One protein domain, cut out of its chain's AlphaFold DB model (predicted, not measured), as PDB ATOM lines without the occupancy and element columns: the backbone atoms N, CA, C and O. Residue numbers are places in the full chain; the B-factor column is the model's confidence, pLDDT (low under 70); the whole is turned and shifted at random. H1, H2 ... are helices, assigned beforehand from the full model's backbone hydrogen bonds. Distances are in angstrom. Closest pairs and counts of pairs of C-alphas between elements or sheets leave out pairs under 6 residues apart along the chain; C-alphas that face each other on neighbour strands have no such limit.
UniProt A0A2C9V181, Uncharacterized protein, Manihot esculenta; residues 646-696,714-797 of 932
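This is residues 646 to 696 and 714 to 797 of the 932 residues of an uncharacterized protein of Manihot esculenta (UniProt A0A2C9V181). Four helices, H1, H2, H4 and H5, make an up-and-down bundle, splayed rather than evenly aligned, with H2 and H4 on its two sides and H6 packed on H4 and H5. The longest helix, H2, runs on past the body, and its residues 690 to 696 stick out; short H3 packs on H1, and residues 774 to 790 lead from H6 to short H7. The printed part has 135 residues with seven named helices, H1 to H7 in chain order, and no named strand: the class is all helix. It is compact, with a radius of gyration of the C-alphas of 14.3 A and spans of 45 by 31 by 27 A.

H1, residues 646 to 659, is the hub, touching four helices. H2, residues 667 to 696, touches it with residues 673 to 684 alone, closest at the C-alphas of Leu 646 and Tyr 680, 7.1 A; this hairpin has a shallow tilt of 29 degrees, opposite ways. H3, residues 718 to 722, touches residues 647 to 651 of H1 alone, closest at the C-alphas of Val 647 and Phe 718, 6.3 A. H4, residues 726 to 740, touches H1 at a steep tilt of 44 degrees, the same way, with the C-alphas of Leu 658 and Leu 733 closest, 6.0 A. H5, residues 745 to 755, touches H1 at a steep tilt of 48 degrees, opposite ways; the closest C-alphas are those of Ser 654 and Gln 750, 6.6 A. H4 and H5 form a hairpin at a shallow tilt of 25 degrees, opposite ways, closest at the C-alphas of Phe 737 and Phe 747, 7.0 A. H6, residues 761 to 773, touches H4 with 14 pairs of C-alphas within 8 A, closest Glu 731 and Ala 770, 5.6 A. H6 touches H5 with residues 763 to 768 alone, closest at the C-alphas of Leu 755 and Arg 764, 5.1 A. H7, residues 791 to 794, is close to but not clearly touching H2, with the C-alphas of Asn 685 and Gly 792 7.3 A apart. H2 and H4 are apart. Every O i to N i+4 pair is within hydrogen-bond range in H2, H3, H4 and H6, against 7 of 10 in H1 and 4 of 7 in H5; H7 is too short for such a pair.

H1 begins at C-alpha 646, (143.303, 124.559, 132.210), and is 21.6 A long. H2 measures 43.9 A and ends at C-alpha 696, (139.259, 120.932, 109.120). H4 is 21.2 A, H5 15.7 A and H6 18.1 A long. H7 ends at C-alpha 794, (156.261, 118.658, 118.488).

The C-alphas farthest apart are those of Asp 662 and Ser 696, 46.2 A. Residues 697 to 713 are not printed, and C-alphas 696 and 714 lie 17.2 A apart across this cut. The link from H6 to H7 is long, 17 residues. Mean pLDDT of the printed part is 89.5, with residues 692 to 696 and 714 under 70.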
ATOM      1  N   LEU A 646     142.125 125.395 131.925       92.88
ATOM      2  CA  LEU A 646     143.303 124.559 132.210       92.88
ATOM      3  C   LEU A 646     144.538 125.375 132.617       92.88
ATOM      4  O   LEU A 646     145.350 124.889 133.398       92.88
ATOM      5  N   VAL A 647     144.672 126.616 132.137       91.94
ATOM      6  CA  VAL A 647     145.791 127.498 132.505       91.94
ATOM      7  C   VAL A 647     145.840 127.765 134.015       91.94
ATOM      8  O   VAL A 647     146.913 127.673 134.606       91.94
ATOM      9  N   TRP A 648     144.691 127.984 134.664       91.19
ATOM     10  CA  TRP A 648     144.603 128.175 136.116       91.19
ATOM     11  C   TRP A 648     144.955 126.897 136.876       91.19
ATOM     12  O   TRP A 648     145.662 126.950 137.883       91.19
ATOM     13  N   LYS A 649     144.518 125.742 136.361       94.00
ATOM     14  CA  LYS A 649     144.817 124.431 136.946       94.00
ATOM     15  C   LYS A 649     146.322 124.134 136.892       94.00
ATOM     16  O   LYS A 649     146.932 123.917 137.937       94.00
ATOM     17  N   PHE A 650     146.963 124.261 135.727       94.81
ATOM     18  CA  PHE A 650     148.420 124.103 135.605       94.81
ATOM     19  C   PHE A 650     149.212 125.137 136.406       94.81
ATOM     20  O   PHE A 650     150.237 124.805 137.004       94.81
ATOM     21  N   HIS A 651     148.752 126.388 136.434       92.44
ATOM     22  CA  HIS A 651     149.384 127.420 137.241       92.44
ATOM     23  C   HIS A 651     149.366 127.044 138.730       92.44
ATOM     24  O   HIS A 651     150.416 127.056 139.365       92.44
ATOM     25  N   SER A 652     148.217 126.616 139.260       91.88
ATOM     26  CA  SER A 652     148.077 126.216 140.666       91.88
ATOM     27  C   SER A 652     148.987 125.045 141.063       91.88
ATOM     28  O   SER A 652     149.646 125.127 142.095       91.88
ATOM     29  N   LEU A 653     149.131 124.022 140.209       94.12
ATOM     30  CA  LEU A 653     150.098 122.937 140.430       94.12
ATOM     31  C   LEU A 653     151.543 123.458 140.476       94.12
ATOM     32  O   LEU A 653     152.336 123.057 141.321       94.12
ATOM     33  N   SER A 654     151.869 124.422 139.617       93.12
ATOM     34  CA  SER A 654     153.207 125.021 139.564       93.12
ATOM     35  C   SER A 654     153.523 125.881 140.792       93.12
ATOM     36  O   SER A 654     154.681 125.963 141.190       93.12
ATOM     37  N   VAL A 655     152.517 126.513 141.408       89.00
ATOM     38  CA  VAL A 655     152.705 127.315 142.629       89.00
ATOM     39  C   VAL A 655     153.113 126.447 143.815       89.00
ATOM     40  O   VAL A 655     154.000 126.852 144.563       89.00
ATOM     41  N   ILE A 656     152.543 125.246 143.963       88.06
ATOM     42  CA  ILE A 656     152.915 124.316 145.046       88.06
ATOM     43  C   ILE A 656     154.420 124.049 145.055       88.06
ATOM     44  O   ILE A 656     155.052 124.049 146.107       88.06
ATOM     45  N   LEU A 657     155.009 123.893 143.869       89.81
ATOM     46  CA  LEU A 657     156.426 123.577 143.706       89.81
ATOM     47  C   LEU A 657     157.367 124.734 144.087       89.81
ATOM     48  O   LEU A 657     158.566 124.515 144.250       89.81
ATOM     49  N   LEU A 658     156.861 125.963 144.268       83.75
ATOM     50  CA  LEU A 658     157.677 127.089 144.746       83.75
ATOM     51  C   LEU A 658     158.055 126.977 146.227       83.75
ATOM     52  O   LEU A 658     159.023 127.603 146.663       83.75
ATOM     53  N   VAL A 659     157.293 126.193 146.986       73.75
ATOM     54  CA  VAL A 659     157.470 125.958 148.427       73.75
ATOM     55  C   VAL A 659     158.600 124.966 148.693       73.75
ATOM     56  O   VAL A 659     159.157 124.946 149.787       73.75
ATOM     57  N   GLY A 660     158.969 124.191 147.672       72.25
ATOM     58  CA  GLY A 660     159.886 123.067 147.757       72.25
ATOM     59  C   GLY A 660     159.166 121.738 147.537       72.25
ATOM     60  O   GLY A 660     157.989 121.704 147.178       72.25
ATOM     61  N   MET A 661     159.892 120.639 147.752       83.06
ATOM     62  CA  MET A 661     159.339 119.285 147.645       83.06
ATOM     63  C   MET A 661     158.582 118.847 148.906       83.06
ATOM     64  O   MET A 661     157.903 117.836 148.850       83.06
ATOM     65  N   ASP A 662     158.585 119.645 149.981       84.62
ATOM     66  CA  ASP A 662     157.983 119.327 151.286       84.62
ATOM     67  C   ASP A 662     156.510 118.858 151.213       84.62
ATOM     68  O   ASP A 662     156.073 118.017 152.000       84.62
ATOM     69  N   VAL A 663     155.718 119.383 150.266       86.44
ATOM     70  CA  VAL A 663     154.319 118.952 150.049       86.44
ATOM     71  C   VAL A 663     154.243 117.581 149.367       86.44
ATOM     72  O   VAL A 663     153.300 116.835 149.603       86.44
ATOM     73  N   LEU A 664     155.229 117.249 148.532       89.50
ATOM     74  CA  LEU A 664     155.331 116.013 147.747       89.50
ATOM     75  C   LEU A 664     156.289 114.980 148.368       89.50
ATOM     76  O   LEU A 664     156.577 113.964 147.735       89.50
ATOM     77  N   ASP A 665     156.790 115.234 149.579       86.06
ATOM     78  CA  ASP A 665     157.654 114.309 150.318       86.06
ATOM     79  C   ASP A 665     156.893 113.059 150.782       86.06
ATOM     80  O   ASP A 665     157.501 112.004 150.972       86.06
ATOM     81  N   ASP A 666     155.571 113.158 150.970       86.88
ATOM     82  CA  ASP A 666     154.741 111.990 151.245       86.88
ATOM     83  C   ASP A 666     154.237 111.323 149.953       86.88
ATOM     84  O   ASP A 666     153.830 111.966 148.982       86.88
ATOM     85  N   ASP A 667     154.246 109.986 149.954       87.69
ATOM     86  CA  ASP A 667     153.819 109.196 148.794       87.69
ATOM     87  C   ASP A 667     152.356 109.490 148.414       87.69
ATOM     88  O   ASP A 667     151.996 109.447 147.239       87.69
ATOM     89  N   LYS A 668     151.515 109.838 149.402       91.69
ATOM     90  CA  LYS A 668     150.095 110.135 149.182       91.69
ATOM     91  C   LYS A 668     149.898 111.379 148.314       91.69
ATOM     92  O   LYS A 668     149.215 111.318 147.294       91.69
ATOM     93  N   SER A 669     150.488 112.508 148.699       92.38
ATOM     94  CA  SER A 669     150.344 113.774 147.975       92.38
ATOM     95  C   SER A 669     151.072 113.720 146.643       92.38
ATOM     96  O   SER A 669     150.578 114.291 145.670       92.38
ATOM     97  N   LYS A 670     152.192 112.986 146.563       93.19
ATOM     98  CA  LYS A 670     152.884 112.732 145.297       93.19
ATOM     99  C   LYS A 670     152.008 111.963 144.306       93.19
ATOM    100  O   LYS A 670     151.828 112.439 143.188       93.19
ATOM    101  N   ASP A 671     151.399 110.850 144.719       94.38
ATOM    102  CA  ASP A 671     150.480 110.067 143.876       94.38
ATOM    103  C   ASP A 671     149.260 110.904 143.427       94.38
ATOM    104  O   ASP A 671     148.844 110.849 142.265       94.38
ATOM    105  N   VAL A 672     148.698 111.727 144.324       95.38
ATOM    106  CA  VAL A 672     147.592 112.650 144.002       95.38
ATOM    107  C   VAL A 672     148.021 113.698 142.974       95.38
ATOM    108  O   VAL A 672     147.297 113.949 142.009       95.38
ATOM    109  N   TYR A 673     149.197 114.300 143.155       95.75
ATOM    110  CA  TYR A 673     149.735 115.311 142.251       95.75
ATOM    111  C   TYR A 673     150.035 114.725 140.862       95.75
ATOM    112  O   TYR A 673     149.652 115.318 139.855       95.75
ATOM    113  N   GLU A 674     150.658 113.543 140.793       95.06
ATOM    114  CA  GLU A 674     150.893 112.808 139.540       95.06
ATOM    115  C   GLU A 674     149.576 112.525 138.804       95.06
ATOM    116  O   GLU A 674     149.460 112.797 137.608       95.06
ATOM    117  N   THR A 675     148.549 112.077 139.528       95.62
ATOM    118  CA  THR A 675     147.221 111.816 138.950       95.62
ATOM    119  C   THR A 675     146.585 113.091 138.389       95.62
ATOM    120  O   THR A 675     146.003 113.074 137.305       95.62
ATOM    121  N   LEU A 676     146.713 114.223 139.090       96.44
ATOM    122  CA  LEU A 676     146.239 115.519 138.595       96.44
ATOM    123  C   LEU A 676     146.974 115.948 137.316       96.44
ATOM    124  O   LEU A 676     146.333 116.438 136.384       96.44
ATOM    125  N   GLN A 677     148.292 115.725 137.234       96.06
ATOM    126  CA  GLN A 677     149.058 115.957 136.004       96.06
ATOM    127  C   GLN A 677     148.519 115.116 134.839       96.06
ATOM    128  O   GLN A 677     148.362 115.642 133.736       96.06
ATOM    129  N   ASP A 678     148.196 113.846 135.079       94.81
ATOM    130  CA  ASP A 678     147.679 112.942 134.049       94.81
ATOM    131  C   ASP A 678     146.274 113.355 133.578       94.81
ATOM    132  O   ASP A 678     146.024 113.438 132.371       94.81
ATOM    133  N   ILE A 679     145.374 113.709 134.507       94.62
ATOM    134  CA  ILE A 679     144.035 114.238 134.188       94.62
ATOM    135  C   ILE A 679     144.156 115.494 133.318       94.62
ATOM    136  O   ILE A 679     143.534 115.588 132.257       94.62
ATOM    137  N   TYR A 680     144.982 116.460 133.726       95.50
ATOM    138  CA  TYR A 680     145.139 117.711 132.984       95.50
ATOM    139  C   TYR A 680     145.856 117.518 131.651       95.50
ATOM    140  O   TYR A 680     145.520 118.200 130.682       95.50
ATOM    141  N   GLY A 681     146.774 116.555 131.559       94.44
ATOM    142  CA  GLY A 681     147.382 116.139 130.300       94.44
ATOM    143  C   GLY A 681     146.359 115.578 129.311       94.44
ATOM    144  O   GLY A 681     146.367 115.958 128.139       94.44
ATOM    145  N   HIS A 682     145.428 114.738 129.771       92.25
ATOM    146  CA  HIS A 682     144.350 114.227 128.922       92.25
ATOM    147  C   HIS A 682     143.391 115.323 128.461       92.25
ATOM    148  O   HIS A 682     143.091 115.397 127.269       92.25
ATOM    149  N   LEU A 683     142.967 116.211 129.363       92.06
ATOM    150  CA  LEU A 683     142.114 117.347 129.003       92.06
ATOM    151  C   LEU A 683     142.814 118.296 128.019       92.06
ATOM    152  O   LEU A 683     142.176 118.843 127.117       92.06
ATOM    153  N   LEU A 684     144.132 118.476 128.155       93.00
ATOM    154  CA  LEU A 684     144.933 119.273 127.226       93.00
ATOM    155  C   LEU A 684     144.955 118.649 125.822       93.00
ATOM    156  O   LEU A 684     144.746 119.365 124.838       93.00
ATOM    157  N   ASN A 685     145.145 117.329 125.729       91.75
ATOM    158  CA  ASN A 685     145.071 116.596 124.463       91.75
ATOM    159  C   ASN A 685     143.681 116.718 123.831       91.75
ATOM    160  O   ASN A 685     143.568 117.076 122.660       91.75
ATOM    161  N   GLU A 686     142.617 116.482 124.600       89.94
ATOM    162  CA  GLU A 686     141.239 116.571 124.114       89.94
ATOM    163  C   GLU A 686     140.919 117.973 123.567       89.94
ATOM    164  O   GLU A 686     140.400 118.122 122.456       89.94
ATOM    165  N   ALA A 687     141.300 119.023 124.298       87.81
ATOM    166  CA  ALA A 687     141.115 120.405 123.867       87.81
ATOM    167  C   ALA A 687     141.886 120.726 122.572       87.81
ATOM    168  O   ALA A 687     141.372 121.445 121.705       87.81
ATOM    169  N   ARG A 688     143.094 120.168 122.411       87.00
ATOM    170  CA  ARG A 688     143.906 120.284 121.190       87.00
ATOM    171  C   ARG A 688     143.232 119.588 120.001       87.00
ATOM    172  O   ARG A 688     143.050 120.236 118.969       87.00
ATOM    173  N   PHE A 689     142.788 118.338 120.159       83.25
ATOM    174  CA  PHE A 689     142.094 117.572 119.109       83.25
ATOM    175  C   PHE A 689     140.765 118.216 118.682       83.25
ATOM    176  O   PHE A 689     140.443 118.307 117.495       83.25
ATOM    177  N   ASN A 690     139.993 118.736 119.638       81.44
ATOM    178  CA  ASN A 690     138.724 119.402 119.346       81.44
ATOM    179  C   ASN A 690     138.915 120.693 118.532       81.44
ATOM    180  O   ASN A 690     138.081 121.029 117.686       81.44
ATOM    181  N   LYS A 691     140.014 121.423 118.754       72.88
ATOM    182  CA  LYS A 691     140.345 122.619 117.968       72.88
ATOM    183  C   LYS A 691     140.889 122.274 116.586       72.88
ATOM    184  O   LYS A 691     140.481 122.924 115.624       72.88
ATOM    185  N   SER A 692     141.727 121.243 116.456       65.25
ATOM    186  CA  SER A 692     142.217 120.801 115.142       65.25
ATOM    187  C   SER A 692     141.077 120.322 114.236       65.25
ATOM    188  O   SER A 692     141.044 120.682 113.062       65.25
ATOM    189  N   ASN A 693     140.082 119.614 114.784       60.56
ATOM    190  CA  ASN A 693     138.909 119.160 114.024       60.56
ATOM    191  C   ASN A 693     137.955 120.297 113.623       60.56
ATOM    192  O   ASN A 693     137.340 120.243 112.562       60.56
ATOM    193  N   LYS A 694     137.828 121.362 114.427       56.69
ATOM    194  CA  LYS A 694     137.043 122.545 114.020       56.69
ATOM    195  C   LYS A 694     137.689 123.287 112.849       56.69
ATOM    196  O   LYS A 694     136.970 123.849 112.029       56.69
ATOM    197  N   HIS A 695     139.016 123.260 112.742       50.81
ATOM    198  CA  HIS A 695     139.728 123.863 111.616       50.81
ATOM    199  C   HIS A 695     139.583 123.074 110.305       50.81
ATOM    200  O   HIS A 695     139.520 123.710 109.256       50.81
ATOM    201  N   SER A 696     139.436 121.743 110.340       48.97
ATOM    202  CA  SER A 696     139.259 120.932 109.120       48.97
ATOM    203  C   SER A 696     137.862 121.041 108.493       48.97
ATOM    204  O   SER A 696     137.712 120.854 107.288       48.97
ATOM    205  N   ASP A 714     147.258 128.384 120.547       68.06
ATOM    206  CA  ASP A 714     147.697 128.940 121.832       68.06
ATOM    207  C   ASP A 714     146.475 129.249 122.716       68.06
ATOM    208  O   ASP A 714     145.789 130.267 122.558       68.06
ATOM    209  N   PHE A 715     146.159 128.341 123.640       82.31
ATOM    210  CA  PHE A 715     145.062 128.525 124.600       82.31
ATOM    211  C   PHE A 715     145.460 128.339 126.059       82.31
ATOM    212  O   PHE A 715     144.652 128.628 126.936       82.31
ATOM    213  N   LEU A 716     146.694 127.918 126.334       90.31
ATOM    214  CA  LEU A 716     147.299 128.070 127.653       90.31
ATOM    215  C   LEU A 716     147.880 129.484 127.755       90.31
ATOM    216  O   LEU A 716     149.052 129.735 127.465       90.31
ATOM    217  N   ARG A 717     146.995 130.411 128.117       88.81
ATOM    218  CA  ARG A 717     147.202 131.859 128.112       88.81
ATOM    219  C   ARG A 717     147.759 132.380 129.438       88.81
ATOM    220  O   ARG A 717     147.098 133.127 130.149       88.81
ATOM    221  N   PHE A 718     148.954 131.942 129.830       87.81
ATOM    222  CA  PHE A 718     149.531 132.331 131.124       87.81
ATOM    223  C   PHE A 718     149.787 133.842 131.237       87.81
ATOM    224  O   PHE A 718     149.559 134.425 132.294       87.81
ATOM    225  N   GLN A 719     150.229 134.487 130.160       84.75
ATOM    226  CA  GLN A 719     150.521 135.916 130.163       84.75
ATOM    227  C   GLN A 719     149.244 136.762 130.200       84.75
ATOM    228  O   GLN A 719     149.204 137.790 130.869       84.75
ATOM    229  N   SER A 720     148.203 136.333 129.485       79.69
ATOM    230  CA  SER A 720     146.964 137.101 129.341       79.69
ATOM    231  C   SER A 720     145.881 136.762 130.374       79.69
ATOM    232  O   SER A 720     145.111 137.647 130.733       79.69
ATOM    233  N   GLU A 721     145.816 135.525 130.886       81.19
ATOM    234  CA  GLU A 721     144.814 135.107 131.885       81.19
ATOM    235  C   GLU A 721     145.340 135.061 133.328       81.19
ATOM    236  O   GLU A 721     144.529 135.186 134.245       81.19
ATOM    237  N   ILE A 722     146.652 134.884 133.551       81.62
ATOM    238  CA  ILE A 722     147.235 134.859 134.907       81.62
ATOM    239  C   ILE A 722     147.906 136.192 135.244       81.62
ATOM    240  O   ILE A 722     147.469 136.877 136.166       81.62
ATOM    241  N   HIS A 723     148.974 136.564 134.526       80.56
ATOM    242  CA  HIS A 723     149.684 137.823 134.777       80.56
ATOM    243  C   HIS A 723     150.587 138.254 133.611       80.56
ATOM    244  O   HIS A 723     151.369 137.451 133.101       80.56
ATOM    245  N   GLU A 724     150.590 139.549 133.270       80.50
ATOM    246  CA  GLU A 724     151.364 140.093 132.139       80.50
ATOM    247  C   GLU A 724     152.878 139.824 132.242       80.50
ATOM    248  O   GLU A 724     153.544 139.595 131.231       80.50
ATOM    249  N   ASN A 725     153.424 139.798 133.466       83.25
ATOM    250  CA  ASN A 725     154.838 139.506 133.744       83.25
ATOM    251  C   ASN A 725     155.062 138.060 134.215       83.25
ATOM    252  O   ASN A 725     155.830 137.809 135.150       83.25
ATOM    253  N   TYR A 726     154.394 137.093 133.585       86.88
ATOM    254  CA  TYR A 726     154.515 135.673 133.941       86.88
ATOM    255  C   TYR A 726     155.956 135.125 133.845       86.88
ATOM    256  O   TYR A 726     156.307 134.148 134.506       86.88
ATOM    257  N   SER A 727     156.833 135.774 133.076       88.75
ATOM    258  CA  SER A 727     158.255 135.419 132.974       88.75
ATOM    259  C   SER A 727     158.983 135.428 134.324       88.75
ATOM    260  O   SER A 727     159.805 134.551 134.568       88.75
ATOM    261  N   THR A 728     158.650 136.352 135.233       88.50
ATOM    262  CA  THR A 728     159.288 136.422 136.564       88.50
ATOM    263  C   THR A 728     158.909 135.220 137.430       88.50
ATOM    264  O   THR A 728     159.751 134.662 138.132       88.50
ATOM    265  N   PHE A 729     157.648 134.784 137.346       89.00
ATOM    266  CA  PHE A 729     157.195 133.559 138.002       89.00
ATOM    267  C   PHE A 729     157.941 132.336 137.454       89.00
ATOM    268  O   PHE A 729     158.427 131.515 138.229       89.00
ATOM    269  N   LEU A 730     158.081 132.237 136.129       91.56
ATOM    270  CA  LEU A 730     158.811 131.137 135.493       91.56
ATOM    271  C   LEU A 730     160.280 131.082 135.906       91.56
ATOM    272  O   LEU A 730     160.791 129.997 136.165       91.56
ATOM    273  N   GLU A 731     160.958 132.226 135.981       91.94
ATOM    274  CA  GLU A 731     162.340 132.290 136.460       91.94
ATOM    275  C   GLU A 731     162.453 131.753 137.890       91.94
ATOM    276  O   GLU A 731     163.315 130.917 138.157       91.94
ATOM    277  N   ALA A 732     161.546 132.160 138.784       91.00
ATOM    278  CA  ALA A 732     161.508 131.664 140.157       91.00
ATOM    279  C   ALA A 732     161.231 130.152 140.226       91.00
ATOM    280  O   ALA A 732     161.887 129.441 140.985       91.00
ATOM    281  N   LEU A 733     160.298 129.652 139.410       92.12
ATOM    282  CA  LEU A 733     159.968 128.229 139.345       92.12
ATOM    283  C   LEU A 733     161.142 127.391 138.833       92.12
ATOM    284  O   LEU A 733     161.456 126.355 139.410       92.12
ATOM    285  N   VAL A 734     161.810 127.838 137.769       94.69
ATOM    286  CA  VAL A 734     162.973 127.141 137.203       94.69
ATOM    287  C   VAL A 734     164.167 127.194 138.151       94.69
ATOM    288  O   VAL A 734     164.918 126.226 138.248       94.69
ATOM    289  N   GLU A 735     164.348 128.293 138.879       92.38
ATOM    290  CA  GLU A 735     165.385 128.375 139.901       92.38
ATOM    291  C   GLU A 735     165.113 127.409 141.058       92.38
ATOM    292  O   GLU A 735     166.037 126.729 141.499       92.38
ATOM    293  N   GLN A 736     163.854 127.278 141.496       90.94
ATOM    294  CA  GLN A 736     163.476 126.248 142.467       90.94
ATOM    295  C   GLN A 736     163.696 124.840 141.909       90.94
ATOM    296  O   GLN A 736     164.316 124.009 142.568       90.94
ATOM    297  N   PHE A 737     163.300 124.584 140.661       93.19
ATOM    298  CA  PHE A 737     163.569 123.311 139.994       93.19
ATOM    299  C   PHE A 737     165.067 122.973 139.991       93.19
ATOM    300  O   PHE A 737     165.452 121.850 140.315       93.19
ATOM    301  N   ALA A 738     165.927 123.949 139.696       92.31
ATOM    302  CA  ALA A 738     167.375 123.779 139.729       92.31
ATOM    303  C   ALA A 738     167.927 123.561 141.148       92.31
ATOM    304  O   ALA A 738     168.909 122.839 141.314       92.31
ATOM    305  N   ALA A 739     167.316 124.185 142.157       90.31
ATOM    306  CA  ALA A 739     167.797 124.166 143.532       90.31
ATOM    307  C   ALA A 739     167.394 122.903 144.308       90.31
ATOM    308  O   ALA A 739     168.210 122.396 145.077       90.31
ATOM    309  N   VAL A 740     166.157 122.415 144.137       87.75
ATOM    310  CA  VAL A 740     165.578 121.395 145.034       87.75
ATOM    311  C   VAL A 740     165.062 120.133 144.348       87.75
ATOM    312  O   VAL A 740     164.811 119.155 145.043       87.75
ATOM    313  N   SER A 741     164.905 120.102 143.018       84.69
ATOM    314  CA  SER A 741     164.278 118.931 142.376       84.69
ATOM    315  C   SER A 741     165.173 117.694 142.352       84.69
ATOM    316  O   SER A 741     164.661 116.586 142.293       84.69
ATOM    317  N   TYR A 742     166.502 117.859 142.322       83.00
ATOM    318  CA  TYR A 742     167.461 116.774 142.059       83.00
ATOM    319  C   TYR A 742     167.113 115.909 140.823       83.00
ATOM    320  O   TYR A 742     167.516 114.749 140.743       83.00
ATOM    321  N   GLY A 743     166.397 116.474 139.841       82.12
ATOM    322  CA  GLY A 743     165.902 115.738 138.674       82.12
ATOM    323  C   GLY A 743     164.642 114.906 138.936       82.12
ATOM    324  O   GLY A 743     164.400 113.949 138.204       82.12
ATOM    325  N   ASP A 744     163.856 115.244 139.964       91.88
ATOM    326  CA  ASP A 744     162.561 114.621 140.229       91.88
ATOM    327  C   ASP A 744     161.646 114.714 139.003       91.88
ATOM    328  O   ASP A 744     161.458 115.776 138.394       91.88
ATOM    329  N   LEU A 745     161.080 113.560 138.651       92.88
ATOM    330  CA  LEU A 745     160.290 113.392 137.445       92.88
ATOM    331  C   LEU A 745     159.025 114.257 137.475       92.88
ATOM    332  O   LEU A 745     158.714 114.907 136.483       92.88
ATOM    333  N   VAL A 746     158.321 114.314 138.607       93.81
ATOM    334  CA  VAL A 746     157.032 115.012 138.760       93.81
ATOM    335  C   VAL A 746     157.205 116.521 138.619       93.81
ATOM    336  O   VAL A 746     156.440 117.177 137.903       93.81
ATOM    337  N   PHE A 747     158.259 117.072 139.228       94.75
ATOM    338  CA  PHE A 747     158.625 118.476 139.041       94.75
ATOM    339  C   PHE A 747     158.998 118.729 137.570       94.75
ATOM    340  O   PHE A 747     158.446 119.625 136.923       94.75
ATOM    341  N   GLY A 748     159.871 117.897 136.994       95.00
ATOM    342  CA  GLY A 748     160.294 118.027 135.599       95.00
ATOM    343  C   GLY A 748     159.124 118.003 134.604       95.00
ATOM    344  O   GLY A 748     159.097 118.805 133.668       95.00
ATOM    345  N   ARG A 749     158.125 117.142 134.846       95.94
ATOM    346  CA  ARG A 749     156.853 117.071 134.103       95.94
ATOM    347  C   ARG A 749     156.058 118.370 134.174       95.94
ATOM    348  O   ARG A 749     155.480 118.786 133.177       95.94
ATOM    349  N   GLN A 750     156.030 119.028 135.330       96.00
ATOM    350  CA  GLN A 750     155.301 120.286 135.479       96.00
ATOM    351  C   GLN A 750     155.988 121.431 134.730       96.00
ATOM    352  O   GLN A 750     155.335 122.213 134.043       96.00
ATOM    353  N   VAL A 751     157.316 121.522 134.835       96.06
ATOM    354  CA  VAL A 751     158.100 122.572 134.166       96.06
ATOM    355  C   VAL A 751     158.058 122.411 132.645       96.06
ATOM    356  O   VAL A 751     158.049 123.411 131.922       96.06
ATOM    357  N   SER A 752     157.976 121.176 132.138       95.88
ATOM    358  CA  SER A 752     157.903 120.933 130.698       95.88
ATOM    359  C   SER A 752     156.627 121.455 130.041       95.88
ATOM    360  O   SER A 752     156.695 121.838 128.874       95.88
ATOM    361  N   VAL A 753     155.502 121.580 130.762       96.19
ATOM    362  CA  VAL A 753     154.233 122.136 130.234       96.19
ATOM    363  C   VAL A 753     154.435 123.503 129.584       96.19
ATOM    364  O   VAL A 753     153.821 123.817 128.561       96.19
ATOM    365  N   TYR A 754     155.348 124.314 130.119       96.44
ATOM    366  CA  TYR A 754     155.649 125.635 129.573       96.44
ATOM    367  C   TYR A 754     156.380 125.606 128.229       96.44
ATOM    368  O   TYR A 754     156.551 126.659 127.630       96.44
ATOM    369  N   LEU A 755     156.793 124.435 127.737       96.31
ATOM    370  CA  LEU A 755     157.357 124.221 126.400       96.31
ATOM    371  C   LEU A 755     156.340 123.606 125.416       96.31
ATOM    372  O   LEU A 755     156.637 123.490 124.228       96.31
ATOM    373  N   HIS A 756     155.149 123.223 125.886       95.00
ATOM    374  CA  HIS A 756     154.086 122.636 125.067       95.00
ATOM    375  C   HIS A 756     153.560 123.622 124.010       95.00
ATOM    376  O   HIS A 756     153.442 124.814 124.284       95.00
ATOM    377  N   ARG A 757     153.173 123.153 122.815       92.00
ATOM    378  CA  ARG A 757     152.788 124.030 121.684       92.00
ATOM    379  C   ARG A 757     151.464 124.770 121.850       92.00
ATOM    380  O   ARG A 757     151.191 125.672 121.077       92.00
ATOM    381  N   CYS A 758     150.661 124.420 122.849       92.06
ATOM    382  CA  CYS A 758     149.453 125.175 123.209       92.06
ATOM    383  C   CYS A 758     149.723 126.384 124.125       92.06
ATOM    384  O   CYS A 758     148.774 127.081 124.488       92.06
ATOM    385  N   THR A 759     150.978 126.604 124.527       92.62
ATOM    386  CA  THR A 759     151.412 127.715 125.382       92.62
ATOM    387  C   THR A 759     151.869 128.909 124.539       92.62
ATOM    388  O   THR A 759     152.542 128.733 123.524       92.62
ATOM    389  N   GLU A 760     151.555 130.129 124.987       91.50
ATOM    390  CA  GLU A 760     151.943 131.376 124.309       91.50
ATOM    391  C   GLU A 760     153.453 131.430 124.002       91.50
ATOM    392  O   GLU A 760     154.296 131.142 124.858       91.50
ATOM    393  N   ALA A 761     153.821 131.851 122.786       92.12
ATOM    394  CA  ALA A 761     155.217 131.886 122.333       92.12
ATOM    395  C   ALA A 761     156.169 132.658 123.272       92.12
ATOM    396  O   ALA A 761     157.291 132.209 123.515       92.12
ATOM    397  N   ALA A 762     155.720 133.778 123.848       92.75
ATOM    398  CA  ALA A 762     156.509 134.570 124.796       92.75
ATOM    399  C   ALA A 762     156.832 133.798 126.091       92.75
ATOM    400  O   ALA A 762     157.947 133.880 126.615       92.75
ATOM    401  N   VAL A 763     155.878 133.001 126.575       94.31
ATOM    402  CA  VAL A 763     156.016 132.148 127.764       94.31
ATOM    403  C   VAL A 763     156.969 130.991 127.462       94.31
ATOM    404  O   VAL A 763     157.895 130.756 128.237       94.31
ATOM    405  N   ARG A 764     156.830 130.342 126.296       95.38
ATOM    406  CA  ARG A 764     157.729 129.260 125.849       95.38
ATOM    407  C   ARG A 764     159.175 129.734 125.703       95.38
ATOM    408  O   ARG A 764     160.094 129.077 126.190       95.38
ATOM    409  N   LEU A 765     159.384 130.905 125.095       96.31
ATOM    410  CA  LEU A 765     160.706 131.527 124.979       96.31
ATOM    411  C   LEU A 765     161.312 131.839 126.355       96.31
ATOM    412  O   LEU A 765     162.487 131.556 126.595       96.31
ATOM    413  N   SER A 766     160.513 132.403 127.263       96.25
ATOM    414  CA  SER A 766     160.951 132.728 128.626       96.25
ATOM    415  C   SER A 766     161.332 131.470 129.405       96.25
ATOM    416  O   SER A 766     162.404 131.429 130.005       96.25
ATOM    417  N   ALA A 767     160.512 130.417 129.330       97.00
ATOM    418  CA  ALA A 767     160.791 129.127 129.952       97.00
ATOM    419  C   ALA A 767     162.091 128.513 129.412       97.00
ATOM    420  O   ALA A 767     162.963 128.135 130.195       97.00
ATOM    421  N   TRP A 768     162.274 128.481 128.087       97.81
ATOM    422  CA  TRP A 768     163.501 127.964 127.476       97.81
ATOM    423  C   TRP A 768     164.747 128.731 127.928       97.81
ATOM    424  O   TRP A 768     165.758 128.129 128.296       97.81
ATOM    425  N   ASN A 769     164.675 130.063 127.935       96.88
ATOM    426  CA  ASN A 769     165.781 130.903 128.380       96.88
ATOM    427  C   ASN A 769     166.090 130.695 129.866       96.88
ATOM    428  O   ASN A 769     167.262 130.555 130.213       96.88
ATOM    429  N   ALA A 770     165.075 130.616 130.730       96.38
ATOM    430  CA  ALA A 770     165.256 130.336 132.153       96.38
ATOM    431  C   ALA A 770     165.946 128.976 132.372       96.38
ATOM    432  O   ALA A 770     166.954 128.904 133.073       96.38
ATOM    433  N   LEU A 771     165.474 127.920 131.699       96.69
ATOM    434  CA  LEU A 771     166.037 126.565 131.777       96.69
ATOM    435  C   LEU A 771     167.487 126.496 131.275       96.69
ATOM    436  O   LEU A 771     168.338 125.849 131.892       96.69
ATOM    437  N   SER A 772     167.774 127.172 130.160       94.94
ATOM    438  CA  SER A 772     169.115 127.247 129.573       94.94
ATOM    439  C   SER A 772     170.081 128.010 130.487       94.94
ATOM    440  O   SER A 772     171.180 127.531 130.773       94.94
ATOM    441  N   ASN A 773     169.646 129.149 131.036       93.94
ATOM    442  CA  ASN A 773     170.444 129.966 131.953       93.94
ATOM    443  C   ASN A 773     170.737 129.237 133.272       93.94
ATOM    444  O   ASN A 773     171.868 129.292 133.758       93.94
ATOM    445  N   ALA A 774     169.754 128.514 133.815       93.25
ATOM    446  CA  ALA A 774     169.909 127.686 135.012       93.25
ATOM    447  C   ALA A 774     170.658 126.361 134.751       93.25
ATOM    448  O   ALA A 774     171.009 125.665 135.698       93.25
ATOM    449  N   ARG A 775     170.963 126.030 133.484       92.69
ATOM    450  CA  ARG A 775     171.686 124.816 133.052       92.69
ATOM    451  C   ARG A 775     170.998 123.502 133.442       92.69
ATOM    452  O   ARG A 775     171.661 122.517 133.749       92.69
ATOM    453  N   VAL A 776     169.670 123.480 133.378       94.50
ATOM    454  CA  VAL A 776     168.831 122.334 133.784       94.50
ATOM    455  C   VAL A 776     168.106 121.654 132.621       94.50
ATOM    456  O   VAL A 776     167.297 120.756 132.827       94.50
ATOM    457  N   LEU A 777     168.440 122.006 131.374       95.31
ATOM    458  CA  LEU A 777     167.910 121.327 130.181       95.31
ATOM    459  C   LEU A 777     168.219 119.819 130.153       95.31
ATOM    460  O   LEU A 777     167.585 119.084 129.409       95.31
ATOM    461  N   GLU A 778     169.215 119.350 130.907       93.69
ATOM    462  CA  GLU A 778     169.630 117.941 130.961       93.69
ATOM    463  C   GLU A 778     168.825 117.083 131.948       93.69
ATOM    464  O   GLU A 778     168.943 115.859 131.899       93.69
ATOM    465  N   ILE A 779     168.070 117.706 132.861       93.44
ATOM    466  CA  ILE A 779     167.272 117.021 133.897       93.44
ATOM    467  C   ILE A 779     165.765 117.061 133.609       93.44
ATOM    468  O   ILE A 779     164.977 116.564 134.405       93.44
ATOM    469  N   LEU A 780     165.350 117.648 132.481       95.56
ATOM    470  CA  LEU A 780     163.961 117.562 132.028       95.56
ATOM    471  C   LEU A 780     163.623 116.125 131.600       95.56
ATOM    472  O   LEU A 780     164.495 115.459 131.023       95.56
ATOM    473  N   PRO A 781     162.372 115.677 131.811       95.00
ATOM    474  CA  PRO A 781     161.948 114.311 131.528       95.00
ATOM    475  C   PRO A 781     162.120 113.927 130.053       95.00
ATOM    476  O   PRO A 781     162.142 114.798 129.175       95.00
ATOM    477  N   PRO A 782     162.196 112.624 129.737       94.25
ATOM    478  CA  PRO A 782     161.995 112.144 128.380       94.25
ATOM    479  C   PRO A 782     160.624 112.573 127.842       94.25
ATOM    480  O   PRO A 782     159.645 112.659 128.584       94.25
ATOM    481  N   LEU A 783     160.521 112.788 126.528       91.88
ATOM    482  CA  LEU A 783     159.294 113.313 125.915       91.88
ATOM    483  C   LEU A 783     158.051 112.438 126.183       91.88
ATOM    484  O   LEU A 783     156.956 112.960 126.348       91.88
ATOM    485  N   LYS A 784     158.233 111.117 126.273       90.81
ATOM    486  CA  LYS A 784     157.169 110.138 126.564       90.81
ATOM    487  C   LYS A 784     156.617 110.212 127.996       90.81
ATOM    488  O   LYS A 784     155.538 109.699 128.248       90.81
ATOM    489  N   GLU A 785     157.373 110.803 128.919       91.88
ATOM    490  CA  GLU A 785     156.999 110.948 130.332       91.88
ATOM    491  C   GLU A 785     156.463 112.352 130.636       91.88
ATOM    492  O   GLU A 785     156.030 112.614 131.751       91.88
ATOM    493  N   CYS A 786     156.465 113.267 129.661       94.38
ATOM    494  CA  CYS A 786     155.897 114.602 129.825       94.38
ATOM    495  C   CYS A 786     154.376 114.554 130.040       94.38
ATOM    496  O   CYS A 786     153.711 113.560 129.757       94.38
ATOM    497  N   ILE A 787     153.815 115.653 130.544       93.69
ATOM    498  CA  ILE A 787     152.360 115.815 130.631       93.69
ATOM    499  C   ILE A 787     151.789 115.921 129.219       93.69
ATOM    500  O   ILE A 787     152.326 116.685 128.422       93.69
ATOM    501  N   ALA A 788     150.670 115.244 128.952       91.88
ATOM    502  CA  ALA A 788     150.033 115.188 127.634       91.88
ATOM    503  C   ALA A 788     150.858 114.402 126.589       91.88
ATOM    504  O   ALA A 788     151.929 113.871 126.872       91.88
ATOM    505  N   GLU A 789     150.325 114.253 125.376       91.19
ATOM    506  CA  GLU A 789     150.978 113.443 124.342       91.19
ATOM    507  C   GLU A 789     152.198 114.155 123.744       91.19
ATOM    508  O   GLU A 789     152.198 115.369 123.540       91.19
ATOM    509  N   ALA A 790     153.224 113.377 123.375       91.38
ATOM    510  CA  ALA A 790     154.454 113.877 122.757       91.38
ATOM    511  C   ALA A 790     154.191 114.792 121.548       91.38
ATOM    512  O   ALA A 790     154.892 115.782 121.343       91.38
ATOM    513  N   GLU A 791     153.152 114.497 120.764       89.94
ATOM    514  CA  GLU A 791     152.774 115.302 119.605       89.94
ATOM    515  C   GLU A 791     152.418 116.750 119.981       89.94
ATOM    516  O   GLU A 791     152.709 117.665 119.215       89.94
ATOM    517  N   GLY A 792     151.867 116.992 121.171       90.19
ATOM    518  CA  GLY A 792     151.538 118.330 121.657       90.19
ATOM    519  C   GLY A 792     152.750 119.243 121.880       90.19
ATOM    520  O   GLY A 792     152.627 120.465 121.867       90.19
ATOM    521  N   TYR A 793     153.947 118.671 122.007       93.25
ATOM    522  CA  TYR A 793     155.215 119.403 122.099       93.25
ATOM    523  C   TYR A 793     155.899 119.592 120.741       93.25
ATOM    524  O   TYR A 793     156.685 120.526 120.554       93.25
ATOM    525  N   LEU A 794     155.619 118.694 119.798       92.12
ATOM    526  CA  LEU A 794     156.261 118.658 118.488       92.12
ATOM    527  C   LEU A 794     155.449 119.412 117.427       92.12
ATOM    528  O   LEU A 794     156.034 120.024 116.545       92.12
ATOM    529  N   GLU A 795     154.120 119.427 117.528       87.69
ATOM    530  CA  GLU A 795     153.244 119.960 116.484       87.69
ATOM    531  C   GLU A 795     152.294 121.052 117.003       87.69
ATOM    532  O   GLU A 795     151.617 120.849 118.021       87.69
ATOM    533  N   PRO A 796     152.152 122.174 116.272       89.06
ATOM    534  CA  PRO A 796     152.779 122.473 114.979       89.06
ATOM    535  C   PRO A 796     154.274 122.784 115.118       89.06
ATOM    536  O   PRO A 796     154.715 123.184 116.195       89.06
ATOM    537  N   ILE A 797     155.024 122.662 114.024       88.50
ATOM    538  CA  ILE A 797     156.441 123.055 113.947       88.50
ATOM    539  C   ILE A 797     156.631 124.498 114.455       88.50
ATOM    540  O   ILE A 797     155.796 125.371 114.207       88.50
TER     541      ILE A 797